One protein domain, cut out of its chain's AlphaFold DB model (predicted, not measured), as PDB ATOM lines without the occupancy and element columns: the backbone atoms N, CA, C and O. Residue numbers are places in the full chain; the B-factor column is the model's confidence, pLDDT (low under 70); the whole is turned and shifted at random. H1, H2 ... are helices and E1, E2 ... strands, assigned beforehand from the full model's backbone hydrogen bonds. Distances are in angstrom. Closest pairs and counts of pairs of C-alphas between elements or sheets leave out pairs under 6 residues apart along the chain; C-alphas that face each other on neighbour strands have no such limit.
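Overview. This is residues 536 to 609, 653 to 680 and 810 to 853 of the 1134 residues of an uncharacterized protein of Strongylocentrotus purpuratus (UniProt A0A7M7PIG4). Three helices, H1, H4 and H8, run the same way side by side as a row with H4 in the middle, and four more helices cover one face of that row: H2 and H6, side by side, toward the end of H4, and H3 and H7, side by side, nearer its middle, with H7 also packed on H8. A small hairpin of strands, E1 and E2, sits beside residues 592 to 600 of H3. The printed part has 146 residues, with eight named helices and two named strands in the order E1 E2 H1 H2 H3 H4 H5 H6 H7 H8 and an antiparallel sheet E1 - E2; its class is mostly helix. It is compact, with a radius of gyration of the C-alphas of 14.7 A, and spans 43 by 37 by 26 A.

Along the chain. Find C-alpha 536 at (144.464, 233.141, 139.517), where E1, residues 536 to 538, begins; E2 is residues 544 to 547. From C-alpha 557 at (147.480, 229.085, 123.972), H1 runs 27.7 A to residue 576. Next come H2, residues 579 to 588, 13.9 A, and H3, residues 592 to 606, 20.7 A. After a cut, look for H4, residues 654 to 675, 30.8 A, and H5, residues 677 to 680. After another, find H6, residues 810 to 820, 15.3 A, H7, residues 823 to 828, and H8, residues 836 to 850, 20.4 A, ending at (161.423, 211.394, 145.877).

Arrangement. Start at H4, the hub, touching five helices. It touches H1 at Val 666 and Lys 567, closest C-alphas 5.1 A apart, at a shallow tilt of 24 degrees. It touches H8 at Leu 668 and Val 845, 4.8 A between closest C-alphas, at a shallow tilt of 25 degrees. H1 and H8 are apart. H1, H2, H4 and H6 make an up-and-down bundle, each running against the one before. H3 touches H7, closest C-alphas His 599 and Ser 826, 4.6 A. In the hairpin E1 and E2, N 537 and O 546 are within hydrogen-bond range at 2.8 A; the closest C-alphas of E2 and H3, Val 544 and Cys 593, are 7.1 A apart. Every O i to N i+4 pair is within range in H3, H6, H7 and H8, but 14 of 16 in H1, 5 of 6 in H2 and 17 of 18 in H4; H5 is too short for one and touches no helix.

Size, cuts and confidence. The C-alphas farthest apart, Gln 553 and Glu 680, are 45.7 A apart. Residues 610 to 652 and 681 to 809 are not printed; the C-alpha gaps are 22.2 A and 17.1 A. Of the links printed whole, none is long. Mean pLDDT of the printed part is 83.9; look for values under 70 at residues 579, 589 to 591, 609, 676 to 680 and 852 to 853.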
ATOM      1  N   ILE A 536     143.988 233.536 138.196       91.19
ATOM      2  CA  ILE A 536     144.464 233.141 139.517       91.19
ATOM      3  C   ILE A 536     144.423 234.373 140.414       91.19
ATOM      4  O   ILE A 536     145.040 235.397 140.117       91.19
ATOM      5  N   GLN A 537     143.692 234.279 141.516       90.50
ATOM      6  CA  GLN A 537     143.695 235.282 142.572       90.50
ATOM      7  C   GLN A 537     144.739 234.900 143.620       90.50
ATOM      8  O   GLN A 537     144.822 233.740 144.025       90.50
ATOM      9  N   THR A 538     145.530 235.879 144.054       90.25
ATOM     10  CA  THR A 538     146.536 235.744 145.113       90.25
ATOM     11  C   THR A 538     146.263 236.738 146.236       90.25
ATOM     12  O   THR A 538     145.746 237.828 145.984       90.25
ATOM     13  N   ASP A 539     146.639 236.393 147.466       89.62
ATOM     14  CA  ASP A 539     146.652 237.334 148.589       89.62
ATOM     15  C   ASP A 539     147.842 238.320 148.514       89.62
ATOM     16  O   ASP A 539     148.699 238.240 147.631       89.62
ATOM     17  N   GLU A 540     147.921 239.246 149.474       87.06
ATOM     18  CA  GLU A 540     149.017 240.228 149.598       87.06
ATOM     19  C   GLU A 540     150.412 239.596 149.796       87.06
ATOM     20  O   GLU A 540     151.423 240.293 149.724       87.06
ATOM     21  N   LYS A 541     150.485 238.285 150.061       82.62
ATOM     22  CA  LYS A 541     151.723 237.514 150.256       82.62
ATOM     23  C   LYS A 541     152.059 236.655 149.033       82.62
ATOM     24  O   LYS A 541     153.038 235.913 149.075       82.62
ATOM     25  N   GLY A 542     151.264 236.742 147.963       81.12
ATOM     26  CA  GLY A 542     151.417 235.944 146.748       81.12
ATOM     27  C   GLY A 542     150.890 234.511 146.861       81.12
ATOM     28  O   GLY A 542     151.099 233.729 145.937       81.12
ATOM     29  N   LYS A 543     150.203 234.137 147.952       82.62
ATOM     30  CA  LYS A 543     149.585 232.809 148.070       82.62
ATOM     31  C   LYS A 543     148.311 232.773 147.230       82.62
ATOM     32  O   LYS A 543     147.464 233.652 147.372       82.62
ATOM     33  N   VAL A 544     148.141 231.741 146.404       84.94
ATOM     34  CA  VAL A 544     146.907 231.529 145.637       84.94
ATOM     35  C   VAL A 544     145.712 231.325 146.577       84.94
ATOM     36  O   VAL A 544     145.768 230.547 147.533       84.94
ATOM     37  N   THR A 545     144.630 232.055 146.307       88.56
ATOM     38  CA  THR A 545     143.353 231.998 147.035       88.56
ATOM     39  C   THR A 545     142.246 231.364 146.197       88.56
ATOM     40  O   THR A 545     141.430 230.615 146.729       88.56
ATOM     41  N   GLU A 546     142.224 231.616 144.885       88.88
ATOM     42  CA  GLU A 546     141.236 231.047 143.967       88.88
ATOM     43  C   GLU A 546     141.788 230.938 142.538       88.88
ATOM     44  O   GLU A 546     142.236 231.928 141.966       88.88
ATOM     45  N   VAL A 547     141.688 229.760 141.916       89.50
ATOM     46  CA  VAL A 547     141.880 229.594 140.464       89.50
ATOM     47  C   VAL A 547     140.512 229.601 139.786       89.50
ATOM     48  O   VAL A 547     139.692 228.714 140.040       89.50
ATOM     49  N   ARG A 548     140.263 230.588 138.914       89.69
ATOM     50  CA  ARG A 548     139.020 230.695 138.119       89.69
ATOM     51  C   ARG A 548     139.147 230.174 136.682       89.69
ATOM     52  O   ARG A 548     138.188 230.292 135.917       89.69
ATOM     53  N   PHE A 549     140.299 229.616 136.307       86.75
ATOM     54  CA  PHE A 549     140.488 228.949 135.016       86.75
ATOM     55  C   PHE A 549     139.531 227.763 134.844       86.75
ATOM     56  O   PHE A 549     139.316 226.987 135.778       86.75
ATOM     57  N   ARG A 550     138.983 227.590 133.641       81.81
ATOM     58  CA  ARG A 550     138.120 226.459 133.281       81.81
ATOM     59  C   ARG A 550     138.725 225.695 132.098       81.81
ATOM     60  O   ARG A 550     138.468 226.091 130.965       81.81
ATOM     61  N   PRO A 551     139.448 224.575 132.313       78.62
ATOM     62  CA  PRO A 551     140.104 223.809 131.239       78.62
ATOM     63  C   PRO A 551     139.202 223.362 130.075       78.62
ATOM     64  O   PRO A 551     139.685 223.067 128.985       78.62
ATOM     65  N   THR A 552     137.884 223.314 130.269       74.88
ATOM     66  CA  THR A 552     136.908 223.000 129.214       74.88
ATOM     67  C   THR A 552     136.461 224.210 128.387       74.88
ATOM     68  O   THR A 552     136.047 224.018 127.250       74.88
ATOM     69  N   GLN A 553     136.541 225.434 128.922       82.62
ATOM     70  CA  GLN A 553     135.961 226.652 128.322       82.62
ATOM     71  C   GLN A 553     136.998 227.723 127.964       82.62
ATOM     72  O   GLN A 553     136.758 228.526 127.066       82.62
ATOM     73  N   ASP A 554     138.128 227.756 128.666       85.00
ATOM     74  CA  ASP A 554     139.192 228.725 128.439       85.00
ATOM     75  C   ASP A 554     140.249 228.171 127.477       85.00
ATOM     76  O   ASP A 554     140.768 227.067 127.657       85.00
ATOM     77  N   ASP A 555     140.593 228.967 126.463       88.25
ATOM     78  CA  ASP A 555     141.735 228.719 125.580       88.25
ATOM     79  C   ASP A 555     143.048 228.677 126.396       88.25
ATOM     80  O   ASP A 555     143.243 229.458 127.334       88.25
ATOM     81  N   VAL A 556     143.958 227.772 126.030       91.81
ATOM     82  CA  VAL A 556     145.245 227.548 126.710       91.81
ATOM     83  C   VAL A 556     146.441 228.187 126.008       91.81
ATOM     84  O   VAL A 556     147.505 228.254 126.614       91.81
ATOM     85  N   ASN A 557     146.315 228.687 124.774       89.06
ATOM     86  CA  ASN A 557     147.480 229.085 123.972       89.06
ATOM     87  C   ASN A 557     148.328 230.193 124.636       89.06
ATOM     88  O   ASN A 557     149.543 230.052 124.731       89.06
ATOM     89  N   GLY A 558     147.703 231.236 125.197       87.44
ATOM     90  CA  GLY A 558     148.429 232.289 125.933       87.44
ATOM     91  C   GLY A 558     149.086 231.814 127.239       87.44
ATOM     92  O   GLY A 558     150.150 232.302 127.611       87.44
ATOM     93  N   LEU A 559     148.500 230.817 127.914       91.75
ATOM     94  CA  LEU A 559     149.127 230.152 129.063       91.75
ATOM     95  C   LEU A 559     150.318 229.289 128.625       91.75
ATOM     96  O   LEU A 559     151.352 229.299 129.285       91.75
ATOM     97  N   GLN A 560     150.188 228.575 127.507       93.38
ATOM     98  CA  GLN A 560     151.223 227.695 126.970       93.38
ATOM     99  C   GLN A 560     152.448 228.472 126.483       93.38
ATOM    100  O   GLN A 560     153.576 228.105 126.801       93.38
ATOM    101  N   GLU A 561     152.257 229.588 125.781       91.25
ATOM    102  CA  GLU A 561     153.350 230.493 125.405       91.25
ATOM    103  C   GLU A 561     154.071 231.063 126.648       91.25
ATOM    104  O   GLU A 561     155.300 231.117 126.684       91.25
ATOM    105  N   ALA A 562     153.337 231.408 127.715       92.81
ATOM    106  CA  ALA A 562     153.930 231.867 128.974       92.81
ATOM    107  C   ALA A 562     154.689 230.755 129.736       92.81
ATOM    108  O   ALA A 562     155.761 231.000 130.294       92.81
ATOM    109  N   VAL A 563     154.187 229.517 129.731       93.38
ATOM    110  CA  VAL A 563     154.888 228.355 130.306       93.38
ATOM    111  C   VAL A 563     156.144 228.015 129.498       93.38
ATOM    112  O   VAL A 563     157.185 227.743 130.092       93.38
ATOM    113  N   ASN A 564     156.105 228.137 128.169       92.00
ATOM    114  CA  ASN A 564     157.294 228.008 127.320       92.00
ATOM    115  C   ASN A 564     158.336 229.106 127.600       92.00
ATOM    116  O   ASN A 564     159.533 228.804 127.646       92.00
ATOM    117  N   CYS A 565     157.910 230.337 127.913       92.81
ATOM    118  CA  CYS A 565     158.820 231.369 128.420       92.81
ATOM    119  C   CYS A 565     159.496 230.926 129.727       92.81
ATOM    120  O   CYS A 565     160.718 231.022 129.833       92.81
ATOM    121  N   LEU A 566     158.745 230.401 130.708       92.31
ATOM    122  CA  LEU A 566     159.328 229.896 131.963       92.31
ATOM    123  C   LEU A 566     160.280 228.717 131.735       92.31
ATOM    124  O   LEU A 566     161.360 228.717 132.320       92.31
ATOM    125  N   LYS A 567     159.931 227.758 130.869       91.75
ATOM    126  CA  LYS A 567     160.805 226.636 130.482       91.75
ATOM    127  C   LYS A 567     162.117 227.142 129.890       91.75
ATOM    128  O   LYS A 567     163.193 226.742 130.327       91.75
ATOM    129  N   THR A 568     162.038 228.070 128.938       90.94
ATOM    130  CA  THR A 568     163.226 228.632 128.289       90.94
ATOM    131  C   THR A 568     164.073 229.433 129.285       90.94
ATOM    132  O   THR A 568     165.289 229.261 129.321       90.94
ATOM    133  N   ILE A 569     163.460 230.236 130.167       90.38
ATOM    134  CA  ILE A 569     164.180 230.947 131.237       90.38
ATOM    135  C   ILE A 569     164.847 229.966 132.208       90.38
ATOM    136  O   ILE A 569     166.012 230.169 132.538       90.38
ATOM    137  N   ALA A 570     164.160 228.905 132.640       87.19
ATOM    138  CA  ALA A 570     164.707 227.909 133.555       87.19
ATOM    139  C   ALA A 570     165.941 227.220 132.947       87.19
ATOM    140  O   ALA A 570     167.020 227.287 133.538       87.19
ATOM    141  N   ASN A 571     165.835 226.703 131.720       86.94
ATOM    142  CA  ASN A 571     166.949 226.072 131.002       86.94
ATOM    143  C   ASN A 571     168.141 227.031 130.818       86.94
ATOM    144  O   ASN A 571     169.292 226.667 131.046       86.94
ATOM    145  N   MET A 572     167.882 228.286 130.438       84.12
ATOM    146  CA  MET A 572     168.945 229.285 130.285       84.12
ATOM    147  C   MET A 572     169.538 229.750 131.616       84.12
ATOM    148  O   MET A 572     170.687 230.187 131.652       84.12
ATOM    149  N   SER A 573     168.780 229.687 132.710       79.94
ATOM    150  CA  SER A 573     169.222 230.188 134.010       79.94
ATOM    151  C   SER A 573     170.376 229.374 134.603       79.94
ATOM    152  O   SER A 573     171.210 229.958 135.292       79.94
ATOM    153  N   GLU A 574     170.491 228.087 134.259       75.25
ATOM    154  CA  GLU A 574     171.658 227.255 134.582       75.25
ATOM    155  C   GLU A 574     172.899 227.631 133.750       75.25
ATOM    156  O   GLU A 574     174.013 227.651 134.273       75.25
ATOM    157  N   ALA A 575     172.718 227.998 132.478       80.44
ATOM    158  CA  ALA A 575     173.810 228.398 131.584       80.44
ATOM    159  C   ALA A 575     174.283 229.857 131.778       80.44
ATOM    160  O   ALA A 575     175.392 230.213 131.374       80.44
ATOM    161  N   ILE A 576     173.435 230.727 132.344       75.81
ATOM    162  CA  ILE A 576     173.664 232.182 132.428       75.81
ATOM    163  C   ILE A 576     173.916 232.667 133.862       75.81
ATOM    164  O   ILE A 576     174.616 233.664 134.041       75.81
ATOM    165  N   MET A 577     173.367 232.002 134.881       76.12
ATOM    166  CA  MET A 577     173.486 232.409 136.284       76.12
ATOM    167  C   MET A 577     174.050 231.282 137.150       76.12
ATOM    168  O   MET A 577     174.043 230.114 136.781       76.12
ATOM    169  N   ASN A 578     174.480 231.615 138.369       77.56
ATOM    170  CA  ASN A 578     174.684 230.595 139.394       77.56
ATOM    171  C   ASN A 578     173.342 229.863 139.650       77.56
ATOM    172  O   ASN A 578     172.377 230.542 140.026       77.56
ATOM    173  N   PRO A 579     173.260 228.521 139.531       69.44
ATOM    174  CA  PRO A 579     171.997 227.785 139.674       69.44
ATOM    175  C   PRO A 579     171.280 228.057 141.007       69.44
ATOM    176  O   PRO A 579     170.062 228.179 141.081       69.44
ATOM    177  N   ASN A 580     172.034 228.306 142.081       71.56
ATOM    178  CA  ASN A 580     171.477 228.635 143.398       71.56
ATOM    179  C   ASN A 580     170.748 229.988 143.432       71.56
ATOM    180  O   ASN A 580     169.875 230.191 144.275       71.56
ATOM    181  N   SER A 581     171.109 230.922 142.548       75.94
ATOM    182  CA  SER A 581     170.349 232.154 142.325       75.94
ATOM    183  C   SER A 581     169.110 231.867 141.482       75.94
ATOM    184  O   SER A 581     168.025 232.282 141.871       75.94
ATOM    185  N   ALA A 582     169.259 231.109 140.391       72.38
ATOM    186  CA  ALA A 582     168.170 230.733 139.492       72.38
ATOM    187  C   ALA A 582     167.010 230.019 140.203       72.38
ATOM    188  O   ALA A 582     165.865 230.458 140.120       72.38
ATOM    189  N   HIS A 583     167.296 228.959 140.962       72.88
ATOM    190  CA  HIS A 583     166.260 228.110 141.564       72.88
ATOM    191  C   HIS A 583     165.499 228.856 142.673       72.88
ATOM    192  O   HIS A 583     164.283 228.731 142.796       72.88
ATOM    193  N   ARG A 584     166.199 229.709 143.439       79.75
ATOM    194  CA  ARG A 584     165.562 230.631 144.395       79.75
ATOM    195  C   ARG A 584     164.666 231.640 143.685       79.75
ATOM    196  O   ARG A 584     163.583 231.919 144.187       79.75
ATOM    197  N   LEU A 585     165.108 232.163 142.538       76.81
ATOM    198  CA  LEU A 585     164.341 233.113 141.739       76.81
ATOM    199  C   LEU A 585     163.039 232.469 141.254       76.81
ATOM    200  O   LEU A 585     161.972 232.998 141.541       76.81
ATOM    201  N   LEU A 586     163.119 231.288 140.629       76.25
ATOM    202  CA  LEU A 586     161.973 230.560 140.070       76.25
ATOM    203  C   LEU A 586     160.904 230.244 141.130       76.25
ATOM    204  O   LEU A 586     159.721 230.490 140.895       76.25
ATOM    205  N   LEU A 587     161.322 229.808 142.322       78.06
ATOM    206  CA  LEU A 587     160.422 229.650 143.468       78.06
ATOM    207  C   LEU A 587     159.808 230.982 143.917       78.06
ATOM    208  O   LEU A 587     158.596 231.074 144.087       78.06
ATOM    209  N   SER A 588     160.636 232.016 144.107       77.56
ATOM    210  CA  SER A 588     160.191 233.313 144.639       77.56
ATOM    211  C   SER A 588     159.274 234.091 143.694       77.56
ATOM    212  O   SER A 588     158.447 234.869 144.158       77.56
ATOM    213  N   CYS A 589     159.413 233.875 142.385       67.69
ATOM    214  CA  CYS A 589     158.629 234.535 141.347       67.69
ATOM    215  C   CYS A 589     157.293 233.830 141.069       67.69
ATOM    216  O   CYS A 589     156.507 234.357 140.294       67.69
ATOM    217  N   GLY A 590     157.013 232.678 141.698       64.88
ATOM    218  CA  GLY A 590     155.685 232.056 141.675       64.88
ATOM    219  C   GLY A 590     155.544 230.781 140.840       64.88
ATOM    220  O   GLY A 590     154.448 230.520 140.347       64.88
ATOM    221  N   SER A 591     156.581 229.936 140.736       68.69
ATOM    222  CA  SER A 591     156.452 228.585 140.147       68.69
ATOM    223  C   SER A 591     155.346 227.731 140.793       68.69
ATOM    224  O   SER A 591     154.838 226.806 140.169       68.69
ATOM    225  N   LEU A 592     154.944 228.062 142.023       77.62
ATOM    226  CA  LEU A 592     153.823 227.447 142.740       77.62
ATOM    227  C   LEU A 592     152.484 227.614 142.000       77.62
ATOM    228  O   LEU A 592     151.677 226.694 141.992       77.62
ATOM    229  N   CYS A 593     152.287 228.719 141.274       84.50
ATOM    230  CA  CYS A 593     151.065 228.957 140.499       84.50
ATOM    231  C   CYS A 593     150.886 227.933 139.361       84.50
ATOM    232  O   CYS A 593     149.765 227.679 138.925       84.50
ATOM    233  N   LEU A 594     151.980 227.312 138.893       86.88
ATOM    234  CA  LEU A 594     151.923 226.192 137.949       86.88
ATOM    235  C   LEU A 594     151.369 224.920 138.601       86.88
ATOM    236  O   LEU A 594     150.748 224.119 137.910       86.88
ATOM    237  N   LEU A 595     151.560 224.740 139.911       87.88
ATOM    238  CA  LEU A 595     151.006 223.618 140.671       87.88
ATOM    239  C   LEU A 595     149.509 223.796 140.883       87.88
ATOM    240  O   LEU A 595     148.760 222.864 140.621       87.88
ATOM    241  N   ASP A 596     149.059 224.998 141.243       87.44
ATOM    242  CA  ASP A 596     147.629 225.308 141.346       87.44
ATOM    243  C   ASP A 596     146.905 225.158 139.994       87.44
ATOM    244  O   ASP A 596     145.786 224.633 139.934       87.44
ATOM    245  N   LEU A 597     147.553 225.541 138.884       86.94
ATOM    246  CA  LEU A 597     147.059 225.263 137.531       86.94
ATOM    247  C   LEU A 597     147.043 223.762 137.225       86.94
ATOM    248  O   LEU A 597     145.996 223.243 136.839       86.94
ATOM    249  N   LEU A 598     148.153 223.046 137.430       89.44
ATOM    250  CA  LEU A 598     148.237 221.607 137.164       89.44
ATOM    251  C   LEU A 598     147.209 220.829 137.992       89.44
ATOM    252  O   LEU A 598     146.498 219.996 137.443       89.44
ATOM    253  N   HIS A 599     147.055 221.155 139.276       88.44
ATOM    254  CA  HIS A 599     146.034 220.609 140.166       88.44
ATOM    255  C   HIS A 599     144.613 220.932 139.681       88.44
ATOM    256  O   HIS A 599     143.733 220.076 139.754       88.44
ATOM    257  N   THR A 600     144.372 222.127 139.131       85.38
ATOM    258  CA  THR A 600     143.074 222.488 138.529       85.38
ATOM    259  C   THR A 600     142.773 221.645 137.283       85.38
ATOM    260  O   THR A 600     141.644 221.173 137.128       85.38
ATOM    261  N   PHE A 601     143.773 221.369 136.438       85.06
ATOM    262  CA  PHE A 601     143.641 220.417 135.329       85.06
ATOM    263  C   PHE A 601     143.453 218.972 135.826       85.06
ATOM    264  O   PHE A 601     142.580 218.279 135.303       85.06
ATOM    265  N   SER A 602     144.191 218.526 136.853       85.94
ATOM    266  CA  SER A 602     144.050 217.195 137.472       85.94
ATOM    267  C   SER A 602     142.656 216.981 138.074       85.94
ATOM    268  O   SER A 602     142.057 215.916 137.911       85.94
ATOM    269  N   ALA A 603     142.109 217.999 138.741       85.69
ATOM    270  CA  ALA A 603     140.766 217.981 139.310       85.69
ATOM    271  C   ALA A 603     139.685 217.866 138.227       85.69
ATOM    272  O   ALA A 603     138.772 217.050 138.366       85.69
ATOM    273  N   ALA A 604     139.821 218.629 137.137       82.31
ATOM    274  CA  ALA A 604     138.898 218.590 136.005       82.31
ATOM    275  C   ALA A 604     138.985 217.279 135.196       82.31
ATOM    276  O   ALA A 604     137.949 216.750 134.807       82.31
ATOM    277  N   ALA A 605     140.187 216.732 134.981       78.94
ATOM    278  CA  ALA A 605     140.402 215.521 134.183       78.94
ATOM    279  C   ALA A 605     140.037 214.233 134.930       78.94
ATOM    280  O   ALA A 605     139.310 213.383 134.424       78.94
ATOM    281  N   PHE A 606     140.548 214.074 136.153       82.19
ATOM    282  CA  PHE A 606     140.479 212.804 136.877       82.19
ATOM    283  C   PHE A 606     139.391 212.786 137.953       82.19
ATOM    284  O   PHE A 606     139.334 211.828 138.733       82.19
ATOM    285  N   GLY A 607     138.555 213.825 138.043       78.12
ATOM    286  CA  GLY A 607     137.526 213.951 139.075       78.12
ATOM    287  C   GLY A 607     138.106 214.006 140.491       78.12
ATOM    288  O   GLY A 607     137.492 213.498 141.431       78.12
ATOM    289  N   VAL A 608     139.316 214.558 140.659       70.00
ATOM    290  CA  VAL A 608     139.887 214.783 141.994       70.00
ATOM    291  C   VAL A 608     139.076 215.895 142.647       70.00
ATOM    292  O   VAL A 608     139.238 217.070 142.324       70.00
ATOM    293  N   ALA A 609     138.167 215.514 143.547       58.09
ATOM    294  CA  ALA A 609     137.431 216.467 144.367       58.09
ATOM    295  C   ALA A 609     138.428 217.428 145.025       58.09
ATOM    296  O   ALA A 609     139.419 216.963 145.595       58.09
ATOM    297  N   ASP A 653     141.641 218.062 124.091       91.25
ATOM    298  CA  ASP A 653     142.286 218.272 122.808       91.25
ATOM    299  C   ASP A 653     143.815 218.406 122.949       91.25
ATOM    300  O   ASP A 653     144.374 218.705 124.013       91.25
ATOM    301  N   LYS A 654     144.502 218.234 121.819       93.19
ATOM    302  CA  LYS A 654     145.966 218.219 121.727       93.19
ATOM    303  C   LYS A 654     146.642 219.477 122.298       93.19
ATOM    304  O   LYS A 654     147.774 219.368 122.770       93.19
ATOM    305  N   SER A 655     145.991 220.648 122.297       90.00
ATOM    306  CA  SER A 655     146.585 221.871 122.865       90.00
ATOM    307  C   SER A 655     146.685 221.804 124.393       90.00
ATOM    308  O   SER A 655     147.707 222.184 124.964       90.00
ATOM    309  N   LYS A 656     145.677 221.232 125.062       91.81
ATOM    310  CA  LYS A 656     145.624 221.085 126.526       91.81
ATOM    311  C   LYS A 656     146.571 220.001 127.025       91.81
ATOM    312  O   LYS A 656     147.237 220.202 128.036       91.81
ATOM    313  N   LEU A 657     146.701 218.900 126.282       93.38
ATOM    314  CA  LEU A 657     147.725 217.887 126.558       93.38
ATOM    315  C   LEU A 657     149.143 218.453 126.370       93.38
ATOM    316  O   LEU A 657     149.999 218.236 127.225       93.38
ATOM    317  N   SER A 658     149.380 219.258 125.324       93.88
ATOM    318  CA  SER A 658     150.660 219.965 125.153       93.88
ATOM    319  C   SER A 658     150.937 220.971 126.276       93.88
ATOM    320  O   SER A 658     152.092 221.120 126.664       93.88
ATOM    321  N   PHE A 659     149.910 221.641 126.806       93.94
ATOM    322  CA  PHE A 659     150.052 222.536 127.957       93.94
ATOM    323  C   PHE A 659     150.465 221.778 129.223       93.94
ATOM    324  O   PHE A 659     151.428 222.161 129.885       93.94
ATOM    325  N   VAL A 660     149.794 220.664 129.534       94.94
ATOM    326  CA  VAL A 660     150.160 219.809 130.675       94.94
ATOM    327  C   VAL A 660     151.584 219.266 130.525       94.94
ATOM    328  O   VAL A 660     152.343 219.311 131.493       94.94
ATOM    329  N   GLN A 661     151.975 218.828 129.321       95.62
ATOM    330  CA  GLN A 661     153.350 218.406 129.039       95.62
ATOM    331  C   GLN A 661     154.345 219.526 129.378       95.62
ATOM    332  O   GLN A 661     155.274 219.295 130.144       95.62
ATOM    333  N   SER A 662     154.139 220.749 128.882       93.88
ATOM    334  CA  SER A 662     155.080 221.849 129.127       93.88
ATOM    335  C   SER A 662     155.083 222.361 130.568       93.88
ATOM    336  O   SER A 662     156.133 222.786 131.050       93.88
ATOM    337  N   VAL A 663     153.974 222.245 131.305       93.81
ATOM    338  CA  VAL A 663     153.979 222.464 132.760       93.81
ATOM    339  C   VAL A 663     154.835 221.406 133.461       93.81
ATOM    340  O   VAL A 663     155.686 221.770 134.270       93.81
ATOM    341  N   LEU A 664     154.677 220.119 133.131       94.75
ATOM    342  CA  LEU A 664     155.509 219.049 133.696       94.75
ATOM    343  C   LEU A 664     156.991 219.205 133.327       94.75
ATOM    344  O   LEU A 664     157.837 218.990 134.183       94.75
ATOM    345  N   GLU A 665     157.316 219.655 132.115       93.88
ATOM    346  CA  GLU A 665     158.694 219.964 131.704       93.88
ATOM    347  C   GLU A 665     159.311 221.093 132.552       93.88
ATOM    348  O   GLU A 665     160.466 220.988 132.958       93.88
ATOM    349  N   VAL A 666     158.555 222.153 132.879       91.19
ATOM    350  CA  VAL A 666     159.026 223.195 133.816       91.19
ATOM    351  C   VAL A 666     159.215 222.623 135.221       91.19
ATOM    352  O   VAL A 666     160.217 222.916 135.874       91.19
ATOM    353  N   LEU A 667     158.283 221.793 135.697       91.56
ATOM    354  CA  LEU A 667     158.405 221.146 137.007       91.56
ATOM    355  C   LEU A 667     159.574 220.157 137.066       91.56
ATOM    356  O   LEU A 667     160.190 220.041 138.123       91.56
ATOM    357  N   LEU A 668     159.916 219.500 135.954       91.94
ATOM    358  CA  LEU A 668     161.058 218.596 135.867       91.94
ATOM    359  C   LEU A 668     162.354 219.379 136.017       91.94
ATOM    360  O   LEU A 668     163.131 219.075 136.913       91.94
ATOM    361  N   VAL A 669     162.529 220.463 135.257       87.06
ATOM    362  CA  VAL A 669     163.701 221.346 135.386       87.06
ATOM    363  C   VAL A 669     163.820 221.910 136.810       87.06
ATOM    364  O   VAL A 669     164.921 221.992 137.345       87.06
ATOM    365  N   LEU A 670     162.704 222.229 137.479       85.25
ATOM    366  CA  LEU A 670     162.694 222.671 138.886       85.25
ATOM    367  C   LEU A 670     162.995 221.554 139.903       85.25
ATOM    368  O   LEU A 670     163.513 221.841 140.987       85.25
ATOM    369  N   ALA A 671     162.684 220.300 139.578       87.75
ATOM    370  CA  ALA A 671     162.976 219.141 140.412       87.75
ATOM    371  C   ALA A 671     164.432 218.675 140.229       87.75
ATOM    372  O   ALA A 671     165.155 218.530 141.217       87.75
ATOM    373  N   GLU A 672     164.901 218.558 138.987       85.12
ATOM    374  CA  GLU A 672     166.297 218.327 138.599       85.12
ATOM    375  C   GLU A 672     167.240 219.385 139.184       85.12
ATOM    376  O   GLU A 672     168.268 219.050 139.773       85.12
ATOM    377  N   ALA A 673     166.840 220.658 139.153       75.50
ATOM    378  CA  ALA A 673     167.497 221.770 139.841       75.50
ATOM    379  C   ALA A 673     167.723 221.537 141.353       75.50
ATOM    380  O   ALA A 673     168.648 222.105 141.953       75.50
ATOM    381  N   SER A 674     166.893 220.706 141.991       74.94
ATOM    382  CA  SER A 674     167.056 220.286 143.388       74.94
ATOM    383  C   SER A 674     167.868 218.992 143.558       74.94
ATOM    384  O   SER A 674     168.361 218.747 144.658       74.94
ATOM    385  N   CYS A 675     168.079 218.218 142.483       72.94
ATOM    386  CA  CYS A 675     168.581 216.839 142.523       72.94
ATOM    387  C   CYS A 675     169.908 216.587 141.790       72.94
ATOM    388  O   CYS A 675     170.775 215.935 142.361       72.94
ATOM    389  N   ASN A 676     170.125 217.082 140.566       55.06
ATOM    390  CA  ASN A 676     171.129 216.507 139.647       55.06
ATOM    391  C   ASN A 676     172.588 216.551 140.153       55.06
ATOM    392  O   ASN A 676     173.390 215.682 139.810       55.06
ATOM    393  N   ARG A 677     172.933 217.476 141.062       53.78
ATOM    394  CA  ARG A 677     174.267 217.536 141.706       53.78
ATOM    395  C   ARG A 677     174.478 216.541 142.859       53.78
ATOM    396  O   ARG A 677     175.567 216.487 143.426       53.78
ATOM    397  N   TRP A 678     173.468 215.736 143.194       44.47
ATOM    398  CA  TRP A 678     173.599 214.543 144.038       44.47
ATOM    399  C   TRP A 678     174.498 213.498 143.358       44.47
ATOM    400  O   TRP A 678     175.395 212.956 143.999       44.47
ATOM    401  N   SER A 679     174.327 213.309 142.042       47.06
ATOM    402  CA  SER A 679     175.118 212.374 141.230       47.06
ATOM    403  C   SER A 679     176.595 212.776 141.161       47.06
ATOM    404  O   SER A 679     177.448 212.042 141.658       47.06
ATOM    405  N   GLU A 680     176.899 213.978 140.646       50.00
ATOM    406  CA  GLU A 680     178.279 214.483 140.496       50.00
ATOM    407  C   GLU A 680     179.073 214.412 141.808       50.00
ATOM    408  O   GLU A 680     180.243 214.030 141.821       50.00
ATOM    409  N   GLY A 810     170.036 225.417 150.314       74.94
ATOM    410  CA  GLY A 810     169.187 225.966 149.257       74.94
ATOM    411  C   GLY A 810     168.376 224.890 148.530       74.94
ATOM    412  O   GLY A 810     167.163 225.030 148.418       74.94
ATOM    413  N   GLN A 811     169.015 223.802 148.093       76.62
ATOM    414  CA  GLN A 811     168.339 222.682 147.417       76.62
ATOM    415  C   GLN A 811     167.304 222.002 148.327       76.62
ATOM    416  O   GLN A 811     166.178 221.740 147.905       76.62
ATOM    417  N   LEU A 812     167.627 221.816 149.610       80.44
ATOM    418  CA  LEU A 812     166.696 221.267 150.596       80.44
ATOM    419  C   LEU A 812     165.488 222.193 150.836       80.44
ATOM    420  O   LEU A 812     164.374 221.708 151.027       80.44
ATOM    421  N   MET A 813     165.670 223.520 150.776       79.25
ATOM    422  CA  MET A 813     164.552 224.475 150.789       79.25
ATOM    423  C   MET A 813     163.693 224.385 149.519       79.25
ATOM    424  O   MET A 813     162.473 224.453 149.641       79.25
ATOM    425  N   VAL A 814     164.293 224.192 148.336       79.00
ATOM    426  CA  VAL A 814     163.559 223.985 147.068       79.00
ATOM    427  C   VAL A 814     162.654 222.760 147.179       79.00
ATOM    428  O   VAL A 814     161.437 222.870 147.032       79.00
ATOM    429  N   LYS A 815     163.234 221.611 147.539       83.62
ATOM    430  CA  LYS A 815     162.518 220.341 147.711       83.62
ATOM    431  C   LYS A 815     161.388 220.455 148.744       83.62
ATOM    432  O   LYS A 815     160.258 220.052 148.476       83.62
ATOM    433  N   LYS A 816     161.658 221.064 149.907       84.56
ATOM    434  CA  LYS A 816     160.665 221.229 150.988       84.56
ATOM    435  C   LYS A 816     159.589 222.274 150.694       84.56
ATOM    436  O   LYS A 816     158.530 222.201 151.312       84.56
ATOM    437  N   ALA A 817     159.820 223.205 149.768       81.38
ATOM    438  CA  ALA A 817     158.759 224.032 149.202       81.38
ATOM    439  C   ALA A 817     157.881 223.190 148.264       81.38
ATOM    440  O   ALA A 817     156.697 223.035 148.529       81.38
ATOM    441  N   LEU A 818     158.465 222.544 147.249       84.31
ATOM    442  CA  LEU A 818     157.733 221.714 146.278       84.31
ATOM    443  C   LEU A 818     156.849 220.633 146.946       84.31
ATOM    444  O   LEU A 818     155.680 220.480 146.598       84.31
ATOM    445  N   VAL A 819     157.356 219.930 147.965       86.50
ATOM    446  CA  VAL A 819     156.559 218.936 148.717       86.50
ATOM    447  C   VAL A 819     155.452 219.585 149.564       86.50
ATOM    448  O   VAL A 819     154.367 219.021 149.679       86.50
ATOM    449  N   ARG A 820     155.690 220.767 150.154       86.06
ATOM    450  CA  ARG A 820     154.691 221.484 150.972       86.06
ATOM    451  C   ARG A 820     153.534 222.018 150.135       86.06
ATOM    452  O   ARG A 820     152.391 221.934 150.568       86.06
ATOM    453  N   GLU A 821     153.845 222.553 148.962       83.31
ATOM    454  CA  GLU A 821     152.888 223.191 148.054       83.31
ATOM    455  C   GLU A 821     152.243 222.172 147.084       83.31
ATOM    456  O   GLU A 821     151.697 222.534 146.048       83.31
ATOM    457  N   GLY A 822     152.289 220.873 147.417       87.06
ATOM    458  CA  GLY A 822     151.429 219.856 146.808       87.06
ATOM    459  C   GLY A 822     151.835 219.356 145.418       87.06
ATOM    460  O   GLY A 822     150.958 218.917 144.669       87.06
ATOM    461  N   VAL A 823     153.129 219.362 145.050       88.12
ATOM    462  CA  VAL A 823     153.561 218.734 143.777       88.12
ATOM    463  C   VAL A 823     153.113 217.274 143.702       88.12
ATOM    464  O   VAL A 823     152.590 216.852 142.674       88.12
ATOM    465  N   CYS A 824     153.259 216.518 144.795       87.94
ATOM    466  CA  CYS A 824     152.900 215.103 144.846       87.94
ATOM    467  C   CYS A 824     151.426 214.872 144.475       87.94
ATOM    468  O   CYS A 824     151.129 214.082 143.582       87.94
ATOM    469  N   GLU A 825     150.495 215.592 145.103       87.75
ATOM    470  CA  GLU A 825     149.068 215.585 144.767       87.75
ATOM    471  C   GLU A 825     148.793 216.012 143.315       87.75
ATOM    472  O   GLU A 825     147.973 215.393 142.637       87.75
ATOM    473  N   SER A 826     149.490 217.041 142.827       88.19
ATOM    474  CA  SER A 826     149.262 217.624 141.499       88.19
ATOM    475  C   SER A 826     149.728 216.711 140.361       88.19
ATOM    476  O   SER A 826     148.992 216.512 139.392       88.19
ATOM    477  N   VAL A 827     150.928 216.133 140.494       92.56
ATOM    478  CA  VAL A 827     151.624 215.337 139.466       92.56
ATOM    479  C   VAL A 827     151.226 213.861 139.499       92.56
ATOM    480  O   VAL A 827     151.102 213.249 138.442       92.56
ATOM    481  N   SER A 828     150.942 213.284 140.674       90.19
ATOM    482  CA  SER A 828     150.603 211.850 140.808       90.19
ATOM    483  C   SER A 828     149.434 211.378 139.938       90.19
ATOM    484  O   SER A 828     149.398 210.215 139.544       90.19
ATOM    485  N   SER A 829     148.491 212.268 139.617       88.69
ATOM    486  CA  SER A 829     147.355 211.948 138.742       88.69
ATOM    487  C   SER A 829     147.770 211.762 137.273       88.69
ATOM    488  O   SER A 829     147.123 211.014 136.548       88.69
ATOM    489  N   TRP A 830     148.871 212.387 136.843       93.12
ATOM    490  CA  TRP A 830     149.380 212.332 135.468       93.12
ATOM    491  C   TRP A 830     150.225 211.094 135.169       93.12
ATOM    492  O   TRP A 830     150.348 210.721 134.008       93.12
ATOM    493  N   MET A 831     150.708 210.388 136.196       90.69
ATOM    494  CA  MET A 831     151.432 209.109 136.070       90.69
ATOM    495  C   MET A 831     150.561 207.940 135.554       90.69
ATOM    496  O   MET A 831     151.052 206.819 135.442       90.69
ATOM    497  N   ILE A 832     149.260 208.168 135.336       87.06
ATOM    498  CA  ILE A 832     148.262 207.175 134.898       87.06
ATOM    499  C   ILE A 832     147.271 207.765 133.870       87.06
ATOM    500  O   ILE A 832     146.096 207.390 133.843       87.06
ATOM    501  N   CYS A 833     147.711 208.750 133.081       89.19
ATOM    502  CA  CYS A 833     146.869 209.488 132.134       89.19
ATOM    503  C   CYS A 833     146.708 208.828 130.751       89.19
ATOM    504  O   CYS A 833     146.004 209.372 129.903       89.19
ATOM    505  N   GLY A 834     147.370 207.696 130.495       88.69
ATOM    506  CA  GLY A 834     147.345 207.005 129.204       88.69
ATOM    507  C   GLY A 834     148.173 207.676 128.104       88.69
ATOM    508  O   GLY A 834     148.074 207.281 126.944       88.69
ATOM    509  N   GLN A 835     148.978 208.695 128.423       93.00
ATOM    510  CA  GLN A 835     149.846 209.396 127.473       93.00
ATOM    511  C   GLN A 835     151.311 209.220 127.869       93.00
ATOM    512  O   GLN A 835     151.809 209.950 128.718       93.00
ATOM    513  N   GLU A 836     151.998 208.281 127.212       92.88
ATOM    514  CA  GLU A 836     153.367 207.821 127.513       92.88
ATOM    515  C   GLU A 836     154.332 208.952 127.917       92.88
ATOM    516  O   GLU A 836     154.895 208.906 129.002       92.88
ATOM    517  N   LYS A 837     154.435 210.028 127.123       94.38
ATOM    518  CA  LYS A 837     155.319 211.180 127.412       94.38
ATOM    519  C   LYS A 837     154.937 211.989 128.655       94.38
ATOM    520  O   LYS A 837     155.795 212.585 129.295       94.38
ATOM    521  N   ILE A 838     153.645 212.078 128.962       95.62
ATOM    522  CA  ILE A 838     153.132 212.793 130.140       95.62
ATOM    523  C   ILE A 838     153.293 211.905 131.381       95.62
ATOM    524  O   ILE A 838     153.637 212.415 132.444       95.62
ATOM    525  N   GLU A 839     153.114 210.588 131.242       94.00
ATOM    526  CA  GLU A 839     153.400 209.609 132.297       94.00
ATOM    527  C   GLU A 839     154.902 209.551 132.623       94.00
ATOM    528  O   GLU A 839     155.250 209.580 133.800       94.00
ATOM    529  N   GLU A 840     155.774 209.548 131.609       93.88
ATOM    530  CA  GLU A 840     157.242 209.623 131.705       93.88
ATOM    531  C   GLU A 840     157.679 210.881 132.475       93.88
ATOM    532  O   GLU A 840     158.189 210.768 133.590       93.88
ATOM    533  N   LEU A 841     157.335 212.079 131.982       94.75
ATOM    534  CA  LEU A 841     157.643 213.347 132.660       94.75
ATOM    535  C   LEU A 841     157.078 213.415 134.090       94.75
ATOM    536  O   LEU A 841     157.736 213.926 134.996       94.75
ATOM    537  N   ALA A 842     155.866 212.902 134.328       94.44
ATOM    538  CA  ALA A 842     155.289 212.849 135.671       94.44
ATOM    539  C   ALA A 842     156.052 211.884 136.595       94.44
ATOM    540  O   ALA A 842     156.190 212.164 137.789       94.44
ATOM    541  N   CYS A 843     156.575 210.774 136.063       90.00
ATOM    542  CA  CYS A 843     157.448 209.866 136.800       90.00
ATOM    543  C   CYS A 843     158.797 210.513 137.120       90.00
ATOM    544  O   CYS A 843     159.223 210.417 138.267       90.00
ATOM    545  N   ASP A 844     159.422 211.228 136.182       92.06
ATOM    546  CA  ASP A 844     160.724 211.877 136.389       92.06
ATOM    547  C   ASP A 844     160.653 213.016 137.420       92.06
ATOM    548  O   ASP A 844     161.470 213.080 138.348       92.06
ATOM    549  N   VAL A 845     159.617 213.867 137.334       92.00
ATOM    550  CA  VAL A 845     159.325 214.918 138.331       92.00
ATOM    551  C   VAL A 845     159.180 214.307 139.723       92.00
ATOM    552  O   VAL A 845     159.791 214.777 140.688       92.00
ATOM    553  N   MET A 846     158.389 213.234 139.830       91.12
ATOM    554  CA  MET A 846     158.201 212.526 141.092       91.12
ATOM    555  C   MET A 846     159.498 211.870 141.562       91.12
ATOM    556  O   MET A 846     159.831 212.017 142.732       91.12
ATOM    557  N   GLN A 847     160.260 211.209 140.686       87.50
ATOM    558  CA  GLN A 847     161.513 210.526 141.010       87.50
ATOM    559  C   GLN A 847     162.544 211.492 141.598       87.50
ATOM    560  O   GLN A 847     163.123 211.186 142.639       87.50
ATOM    561  N   CYS A 848     162.724 212.673 141.003       85.88
ATOM    562  CA  CYS A 848     163.571 213.730 141.556       85.88
ATOM    563  C   CYS A 848     163.082 214.159 142.953       85.88
ATOM    564  O   CYS A 848     163.805 214.068 143.952       85.88
ATOM    565  N   ILE A 849     161.803 214.532 143.072       85.56
ATOM    566  CA  ILE A 849     161.201 214.956 144.349       85.56
ATOM    567  C   ILE A 849     161.229 213.837 145.409       85.56
ATOM    568  O   ILE A 849     161.250 214.130 146.605       85.56
ATOM    569  N   ILE A 850     161.361 212.573 145.007       81.50
ATOM    570  CA  ILE A 850     161.423 211.394 145.877       81.50
ATOM    571  C   ILE A 850     162.814 211.119 146.489       81.50
ATOM    572  O   ILE A 850     162.874 210.533 147.567       81.50
ATOM    573  N   GLN A 851     163.927 211.549 145.876       76.62
ATOM    574  CA  GLN A 851     165.289 211.187 146.335       76.62
ATOM    575  C   GLN A 851     165.565 211.584 147.811       76.62
ATOM    576  O   GLN A 851     165.150 212.675 148.218       76.62
ATOM    577  N   PRO A 852     166.254 210.753 148.622       62.16
ATOM    578  CA  PRO A 852     166.403 210.972 150.068       62.16
ATOM    579  C   PRO A 852     167.180 212.255 150.422       62.16
ATOM    580  O   PRO A 852     168.034 212.709 149.664       62.16
ATOM    581  N   GLU A 853     166.865 212.857 151.575       58.53
ATOM    582  CA  GLU A 853     167.133 214.286 151.814       58.53
ATOM    583  C   GLU A 853     168.566 214.680 152.219       58.53
ATOM    584  O   GLU A 853     168.938 215.827 151.960       58.53
TER     585      GLU A 853